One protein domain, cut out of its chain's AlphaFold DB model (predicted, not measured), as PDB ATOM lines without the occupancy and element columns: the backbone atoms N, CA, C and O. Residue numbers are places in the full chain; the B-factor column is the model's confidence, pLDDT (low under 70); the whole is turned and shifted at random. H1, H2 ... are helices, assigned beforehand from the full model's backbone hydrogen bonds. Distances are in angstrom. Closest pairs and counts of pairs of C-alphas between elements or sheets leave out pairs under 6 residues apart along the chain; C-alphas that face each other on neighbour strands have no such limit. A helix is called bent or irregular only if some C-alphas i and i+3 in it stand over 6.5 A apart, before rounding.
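AT A GLANCE: This is residues 2 to 59 of the 227 residues of the protein "Aa_trans domain-containing protein" of Perkinsus olseni (UniProt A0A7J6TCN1). One long helix, H2, makes nearly the whole length of a rod, with a short stretch folded back over the same side at each end, bearing H1 at one end and H3 at the other. H2 kinks by 90 degrees near residue 42, and its middle, residues 21 to 34, stands free. The printed part has 58 residues with three named helices, H1, H2 and H3 in chain order, and no named strand: the class is all helix. It is extended, with a radius of gyration of the C-alphas of 18.0 A and spans of 49 by 18 by 14 A.

HOW THE PARTS SIT: H2, residues 13 to 48, touches H3, residues 55 to 58, with its residues 38 to 46 alone; the closest C-alphas are those of Gly 45 and Cys 58, 6.3 A apart. H1, residues 2 to 7, is close to H2 but not clearly touching, the closest C-alphas being those of Asn 5 and Ser 16, 6.9 A apart. H1 and H2 run opposite ways at a steep tilt of 66 degrees. H1 and H3 are apart. In H2, 30 of 32 O i to N i+4 pairs are within hydrogen-bond range; in H1, 0 of 2 are, beside 2 of 3 O i to N i+3 pairs, and H3 is too short for an O i to N i+4 pair.

IN THESE COORDINATES: H2 measures 46.1 A from C-alpha 13 at (-11.138, 31.436, -45.486) to C-alpha 48 at (-41.514, 10.565, -73.203). It is irregular: C-alphas 41 and 44 are 8.5 A apart. H1 measures 9.4 A and begins with C-alpha 2 at (-9.743, 32.022, -56.710). H3 measures 5.6 A.

THE WHOLE: The two C-alphas farthest apart are those of Asn 10 and Thr 48, at 50.2 A. The printed part has no cut. The link from H1 to H2 is tight and that from H2 to H3 short. The model's mean pLDDT over the printed part is 81.4, with residues 2 to 5 and 48 to 52 under 70.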
ATOM      1  N   PHE A   2     -10.900  31.115 -56.630       60.69
ATOM      2  CA  PHE A   2      -9.743  32.022 -56.710       60.69
ATOM      3  C   PHE A   2     -10.030  33.446 -57.237       60.69
ATOM      4  O   PHE A   2      -9.591  34.378 -56.574       60.69
ATOM      5  N   PRO A   3     -10.818  33.660 -58.314       64.25
ATOM      6  CA  PRO A   3     -11.105  35.019 -58.800       64.25
ATOM      7  C   PRO A   3     -12.088  35.782 -57.901       64.25
ATOM      8  O   PRO A   3     -11.999  36.990 -57.739       64.25
ATOM      9  N   VAL A   4     -13.017  35.062 -57.269       66.94
ATOM     10  CA  VAL A   4     -14.006  35.660 -56.362       66.94
ATOM     11  C   VAL A   4     -13.324  36.118 -55.073       66.94
ATOM     12  O   VAL A   4     -13.641  37.177 -54.551       66.94
ATOM     13  N   ASN A   5     -12.329  35.371 -54.583       68.75
ATOM     14  CA  ASN A   5     -11.577  35.752 -53.388       68.75
ATOM     15  C   ASN A   5     -10.841  37.091 -53.538       68.75
ATOM     16  O   ASN A   5     -10.720  37.797 -52.542       68.75
ATOM     17  N   SER A   6     -10.385  37.452 -54.743       73.38
ATOM     18  CA  SER A   6      -9.753  38.757 -54.997       73.38
ATOM     19  C   SER A   6     -10.734  39.930 -55.016       73.38
ATOM     20  O   SER A   6     -10.306  41.066 -54.847       73.38
ATOM     21  N   GLU A   7     -12.035  39.680 -55.179       75.44
ATOM     22  CA  GLU A   7     -13.064  40.729 -55.191       75.44
ATOM     23  C   GLU A   7     -13.728  40.943 -53.820       75.44
ATOM     24  O   GLU A   7     -14.428  41.934 -53.602       75.44
ATOM     25  N   LEU A   8     -13.508  40.047 -52.849       76.75
ATOM     26  CA  LEU A   8     -14.003  40.255 -51.491       76.75
ATOM     27  C   LEU A   8     -13.173  41.330 -50.782       76.75
ATOM     28  O   LEU A   8     -11.987  41.144 -50.544       76.75
ATOM     29  N   ALA A   9     -13.836  42.377 -50.287       74.69
ATOM     30  CA  ALA A   9     -13.206  43.462 -49.522       74.69
ATOM     31  C   ALA A   9     -12.433  43.015 -48.259       74.69
ATOM     32  O   ALA A   9     -11.656  43.791 -47.725       74.69
ATOM     33  N   ASN A  10     -12.661  41.790 -47.762       78.12
ATOM     34  CA  ASN A  10     -11.893  41.155 -46.681       78.12
ATOM     35  C   ASN A  10     -11.973  39.622 -46.832       78.12
ATOM     36  O   ASN A  10     -12.910  39.010 -46.288       78.12
ATOM     37  N   PRO A  11     -11.066  38.988 -47.599       75.81
ATOM     38  CA  PRO A  11     -11.124  37.561 -47.879       75.81
ATOM     39  C   PRO A  11     -10.518  36.767 -46.716       75.81
ATOM     40  O   PRO A  11      -9.315  36.555 -46.631       75.81
ATOM     41  N   THR A  12     -11.366  36.292 -45.804       83.75
ATOM     42  CA  THR A  12     -10.983  35.244 -44.844       83.75
ATOM     43  C   THR A  12     -11.501  33.892 -45.324       83.75
ATOM     44  O   THR A  12     -12.599  33.809 -45.882       83.75
ATOM     45  N   VAL A  13     -10.753  32.807 -45.076       81.56
ATOM     46  CA  VAL A  13     -11.138  31.436 -45.486       81.56
ATOM     47  C   VAL A  13     -12.539  31.076 -44.975       81.56
ATOM     48  O   VAL A  13     -13.368  30.557 -45.717       81.56
ATOM     49  N   LYS A  14     -12.850  31.446 -43.725       83.44
ATOM     50  CA  LYS A  14     -14.173  31.223 -43.120       83.44
ATOM     51  C   LYS A  14     -15.290  31.966 -43.863       83.44
ATOM     52  O   LYS A  14     -16.359  31.399 -44.074       83.44
ATOM     53  N   ARG A  15     -15.057  33.218 -44.278       81.81
ATOM     54  CA  ARG A  15     -16.051  34.029 -44.999       81.81
ATOM     55  C   ARG A  15     -16.256  33.541 -46.430       81.81
ATOM     56  O   ARG A  15     -17.401  33.442 -46.859       81.81
ATOM     57  N   SER A  16     -15.174  33.202 -47.133       83.00
ATOM     58  CA  SER A  16     -15.245  32.643 -48.488       83.00
ATOM     59  C   SER A  16     -16.017  31.318 -48.496       83.00
ATOM     60  O   SER A  16     -16.972  31.167 -49.257       83.00
ATOM     61  N   ASN A  17     -15.723  30.417 -47.550       84.94
ATOM     62  CA  ASN A  17     -16.454  29.155 -47.417       84.94
ATOM     63  C   ASN A  17     -17.936  29.375 -47.089       84.94
ATOM     64  O   ASN A  17     -18.792  28.733 -47.691       84.94
ATOM     65  N   LYS A  18     -18.269  30.313 -46.190       86.50
ATOM     66  CA  LYS A  18     -19.671  30.638 -45.878       86.50
ATOM     67  C   LYS A  18     -20.423  31.167 -47.104       86.50
ATOM     68  O   LYS A  18     -21.553  30.751 -47.342       86.50
ATOM     69  N   MET A  19     -19.804  32.060 -47.880       87.50
ATOM     70  CA  MET A  19     -20.389  32.584 -49.117       87.50
ATOM     71  C   MET A  19     -20.608  31.467 -50.141       87.50
ATOM     72  O   MET A  19     -21.698  31.362 -50.695       87.50
ATOM     73  N   LEU A  20     -19.605  30.610 -50.352       87.12
ATOM     74  CA  LEU A  20     -19.690  29.487 -51.284       87.12
ATOM     75  C   LEU A  20     -20.809  28.516 -50.898       87.12
ATOM     76  O   LEU A  20     -21.613  28.144 -51.749       87.12
ATOM     77  N   ILE A  21     -20.898  28.145 -49.618       89.75
ATOM     78  CA  ILE A  21     -21.956  27.267 -49.106       89.75
ATOM     79  C   ILE A  21     -23.323  27.919 -49.316       89.75
ATOM     80  O   ILE A  21     -24.227  27.281 -49.844       89.75
ATOM     81  N   SER A  22     -23.470  29.202 -48.973       90.31
ATOM     82  CA  SER A  22     -24.735  29.921 -49.146       90.31
ATOM     83  C   SER A  22     -25.170  29.990 -50.611       90.31
ATOM     84  O   SER A  22     -26.339  29.753 -50.907       90.31
ATOM     85  N   ALA A  23     -24.248  30.291 -51.529       90.00
ATOM     86  CA  ALA A  23     -24.532  30.331 -52.961       90.00
ATOM     87  C   ALA A  23     -24.910  28.941 -53.493       90.00
ATOM     88  O   ALA A  23     -25.870  28.805 -54.245       90.00
ATOM     89  N   THR A  24     -24.201  27.901 -53.044       91.38
ATOM     90  CA  THR A  24     -24.468  26.509 -53.434       91.38
ATOM     91  C   THR A  24     -25.845  26.054 -52.959       91.38
ATOM     92  O   THR A  24     -26.601  25.495 -53.744       91.38
ATOM     93  N   ILE A  25     -26.209  26.340 -51.704       94.81
ATOM     94  CA  ILE A  25     -27.536  26.024 -51.158       94.81
ATOM     95  C   ILE A  25     -28.623  26.785 -51.921       94.81
ATOM     96  O   ILE A  25     -29.637  26.198 -52.279       94.81
ATOM     97  N   CYS A  26     -28.412  28.071 -52.207       94.69
ATOM     98  CA  CYS A  26     -29.371  28.867 -52.969       94.69
ATOM     99  C   CYS A  26     -29.609  28.280 -54.371       94.69
ATOM    100  O   CYS A  26     -30.758  28.080 -54.761       94.69
ATOM    101  N   MET A  27     -28.537  27.918 -55.085       92.38
ATOM    102  CA  MET A  27     -28.621  27.258 -56.392       92.38
ATOM    103  C   MET A  27     -29.313  25.895 -56.298       92.38
ATOM    104  O   MET A  27     -30.183  25.598 -57.113       92.38
ATOM    105  N   LEU A  28     -28.985  25.089 -55.284       93.44
ATOM    106  CA  LEU A  28     -29.620  23.791 -55.047       93.44
ATOM    107  C   LEU A  28     -31.132  23.933 -54.838       93.44
ATOM    108  O   LEU A  28     -31.900  23.184 -55.430       93.44
ATOM    109  N   VAL A  29     -31.562  24.900 -54.024       95.88
ATOM    110  CA  VAL A  29     -32.984  25.154 -53.762       95.88
ATOM    111  C   VAL A  29     -33.688  25.641 -55.025       95.88
ATOM    112  O   VAL A  29     -34.758  25.136 -55.348       95.88
ATOM    113  N   ALA A  30     -33.089  26.579 -55.763       93.75
ATOM    114  CA  ALA A  30     -33.679  27.106 -56.989       93.75
ATOM    115  C   ALA A  30     -33.844  26.012 -58.058       93.75
ATOM    116  O   ALA A  30     -34.953  25.796 -58.549       93.75
ATOM    117  N   TYR A  31     -32.776  25.273 -58.377       92.06
ATOM    118  CA  TYR A  31     -32.841  24.187 -59.359       92.06
ATOM    119  C   TYR A  31     -33.696  23.016 -58.881       92.06
ATOM    120  O   TYR A  31     -34.444  22.451 -59.674       92.06
ATOM    121  N   GLY A  32     -33.629  22.674 -57.592       92.81
ATOM    122  CA  GLY A  32     -34.454  21.631 -56.995       92.81
ATOM    123  C   GLY A  32     -35.942  21.960 -57.076       92.81
ATOM    124  O   GLY A  32     -36.730  21.106 -57.472       92.81
ATOM    125  N   ALA A  33     -36.329  23.206 -56.785       94.19
ATOM    126  CA  ALA A  33     -37.709  23.658 -56.912       94.19
ATOM    127  C   ALA A  33     -38.178  23.611 -58.372       94.19
ATOM    128  O   ALA A  33     -39.199  22.991 -58.661       94.19
ATOM    129  N   VAL A  34     -37.419  24.200 -59.303       90.56
ATOM    130  CA  VAL A  34     -37.764  24.191 -60.736       90.56
ATOM    131  C   VAL A  34     -37.875  22.762 -61.271       90.56
ATOM    132  O   VAL A  34     -38.832  22.453 -61.978       90.56
ATOM    133  N   GLY A  35     -36.952  21.874 -60.896       87.81
ATOM    134  CA  GLY A  35     -36.981  20.464 -61.280       87.81
ATOM    135  C   GLY A  35     -38.181  19.713 -60.698       87.81
ATOM    136  O   GLY A  35     -38.868  19.007 -61.431       87.81
ATOM    137  N   ALA A  36     -38.481  19.902 -59.411       90.62
ATOM    138  CA  ALA A  36     -39.613  19.253 -58.750       90.62
ATOM    139  C   ALA A  36     -40.959  19.715 -59.326       90.62
ATOM    140  O   ALA A  36     -41.801  18.881 -59.660       90.62
ATOM    141  N   PHE A  37     -41.152  21.027 -59.501       91.25
ATOM    142  CA  PHE A  37     -42.356  21.567 -60.137       91.25
ATOM    143  C   PHE A  37     -42.458  21.120 -61.595       91.25
ATOM    144  O   PHE A  37     -43.515  20.656 -62.015       91.25
ATOM    145  N   GLY A  38     -41.361  21.188 -62.353       86.81
ATOM    146  CA  GLY A  38     -41.326  20.747 -63.744       86.81
ATOM    147  C   GLY A  38     -41.717  19.277 -63.900       86.81
ATOM    148  O   GLY A  38     -42.560  18.937 -64.730       86.81
ATOM    149  N   TYR A  39     -41.175  18.409 -63.048       86.94
ATOM    150  CA  TYR A  39     -41.508  16.988 -63.039       86.94
ATOM    151  C   TYR A  39     -42.959  16.731 -62.621       86.94
ATOM    152  O   TYR A  39     -43.626  15.880 -63.202       86.94
ATOM    153  N   HIS A  40     -43.481  17.473 -61.643       89.50
ATOM    154  CA  HIS A  40     -44.861  17.291 -61.202       89.50
ATOM    155  C   HIS A  40     -45.881  17.737 -62.260       89.50
ATOM    156  O   HIS A  40     -46.894  17.068 -62.447       89.50
ATOM    157  N   LEU A  41     -45.611  18.834 -62.977       87.56
ATOM    158  CA  LEU A  41     -46.514  19.348 -64.011       87.56
ATOM    159  C   LEU A  41     -46.410  18.580 -65.337       87.56
ATOM    160  O   LEU A  41     -47.431  18.342 -65.977       87.56
ATOM    161  N   TRP A  42     -45.199  18.196 -65.759       84.12
ATOM    162  CA  TRP A  42     -44.952  17.644 -67.100       84.12
ATOM    163  C   TRP A  42     -44.296  16.267 -67.108       84.12
ATOM    164  O   TRP A  42     -43.955  15.798 -68.186       84.12
ATOM    165  N   GLY A  43     -44.129  15.589 -65.969       74.38
ATOM    166  CA  GLY A  43     -43.311  14.372 -65.849       74.38
ATOM    167  C   GLY A  43     -43.577  13.312 -66.921       74.38
ATOM    168  O   GLY A  43     -42.636  12.791 -67.508       74.38
ATOM    169  N   GLY A  44     -44.845  13.061 -67.265       74.94
ATOM    170  CA  GLY A  44     -45.192  12.143 -68.356       74.94
ATOM    171  C   GLY A  44     -44.708  12.615 -69.732       74.94
ATOM    172  O   GLY A  44     -44.150  11.821 -70.484       74.94
ATOM    173  N   GLY A  45     -44.871  13.901 -70.051       73.06
ATOM    174  CA  GLY A  45     -44.430  14.495 -71.318       73.06
ATOM    175  C   GLY A  45     -42.918  14.713 -71.394       73.06
ATOM    176  O   GLY A  45     -42.333  14.519 -72.450       73.06
ATOM    177  N   LEU A  46     -42.266  15.042 -70.278       72.12
ATOM    178  CA  LEU A  46     -40.825  15.287 -70.211       72.12
ATOM    179  C   LEU A  46     -40.021  13.984 -70.360       72.12
ATOM    180  O   LEU A  46     -38.997  13.966 -71.034       72.12
ATOM    181  N   LEU A  47     -40.511  12.885 -69.770       71.38
ATOM    182  CA  LEU A  47     -39.873  11.564 -69.850       71.38
ATOM    183  C   LEU A  47     -40.095  10.856 -71.194       71.38
ATOM    184  O   LEU A  47     -39.314   9.981 -71.557       71.38
ATOM    185  N   THR A  48     -41.169  11.194 -71.913       69.31
ATOM    186  CA  THR A  48     -41.514  10.565 -73.203       69.31
ATOM    187  C   THR A  48     -41.164  11.424 -74.415       69.31
ATOM    188  O   THR A  48     -41.103  10.899 -75.529       69.31
ATOM    189  N   ALA A  49     -40.904  12.723 -74.232       68.06
ATOM    190  CA  ALA A  49     -40.463  13.598 -75.306       68.06
ATOM    191  C   ALA A  49     -39.101  13.144 -75.843       68.06
ATOM    192  O   ALA A  49     -38.125  13.000 -75.107       68.06
ATOM    193  N   LYS A  50     -39.034  12.985 -77.168       62.31
ATOM    194  CA  LYS A  50     -37.802  12.677 -77.909       62.31
ATOM    195  C   LYS A  50     -36.682  13.694 -77.625       62.31
ATOM    196  O   LYS A  50     -35.515  13.312 -77.612       62.31
ATOM    197  N   ASP A  51     -37.066  14.933 -77.309       64.69
ATOM    198  CA  ASP A  51     -36.189  16.080 -77.052       64.69
ATOM    199  C   ASP A  51     -36.193  16.511 -75.567       64.69
ATOM    200  O   ASP A  51     -35.970  17.684 -75.274       64.69
ATOM    201  N   GLY A  52     -36.470  15.579 -74.637       63.62
ATOM    202  CA  GLY A  52     -36.841  15.754 -73.213       63.62
ATOM    203  C   GLY A  52     -35.978  16.630 -72.279       63.62
ATOM    204  O   GLY A  52     -36.163  16.584 -71.066       63.62
ATOM    205  N   ALA A  53     -35.061  17.444 -72.801       72.06
ATOM    206  CA  ALA A  53     -34.445  18.572 -72.102       72.06
ATOM    207  C   ALA A  53     -35.241  19.883 -72.210       72.06
ATOM    208  O   ALA A  53     -35.156  20.707 -71.299       72.06
ATOM    209  N   ASP A  54     -35.956  20.126 -73.313       79.12
ATOM    210  CA  ASP A  54     -36.629  21.413 -73.508       79.12
ATOM    211  C   ASP A  54     -38.039  21.403 -72.908       79.12
ATOM    212  O   ASP A  54     -38.993  20.919 -73.515       79.12
ATOM    213  N   VAL A  55     -38.194  21.998 -71.724       80.62
ATOM    214  CA  VAL A  55     -39.497  22.149 -71.049       80.62
ATOM    215  C   VAL A  55     -40.496  22.930 -71.913       80.62
ATOM    216  O   VAL A  55     -41.703  22.697 -71.837       80.62
ATOM    217  N   LEU A  56     -40.026  23.840 -72.775       81.50
ATOM    218  CA  LEU A  56     -40.893  24.629 -73.653       81.50
ATOM    219  C   LEU A  56     -41.424  23.823 -74.843       81.50
ATOM    220  O   LEU A  56     -42.358  24.284 -75.503       81.50
ATOM    221  N   SER A  57     -40.865  22.644 -75.119       78.56
ATOM    222  CA  SER A  57     -41.382  21.711 -76.127       78.56
ATOM    223  C   SER A  57     -42.642  20.980 -75.650       78.56
ATOM    224  O   SER A  57     -43.477  20.595 -76.464       78.56
ATOM    225  N   CYS A  58     -42.840  20.865 -74.331       79.88
ATOM    226  CA  CYS A  58     -44.031  20.247 -73.743       79.88
ATOM    227  C   CYS A  58     -45.288  21.125 -73.845       79.88
ATOM    228  O   CYS A  58     -46.386  20.665 -73.533       79.88
ATOM    229  N   TRP A  59     -45.144  22.386 -74.257       82.75
ATOM    230  CA  TRP A  59     -46.262  23.304 -74.436       82.75
ATOM    231  C   TRP A  59     -46.813  23.243 -75.868       82.75
ATOM    232  O   TRP A  59     -46.035  23.201 -76.823       82.75
TER     233      TRP A  59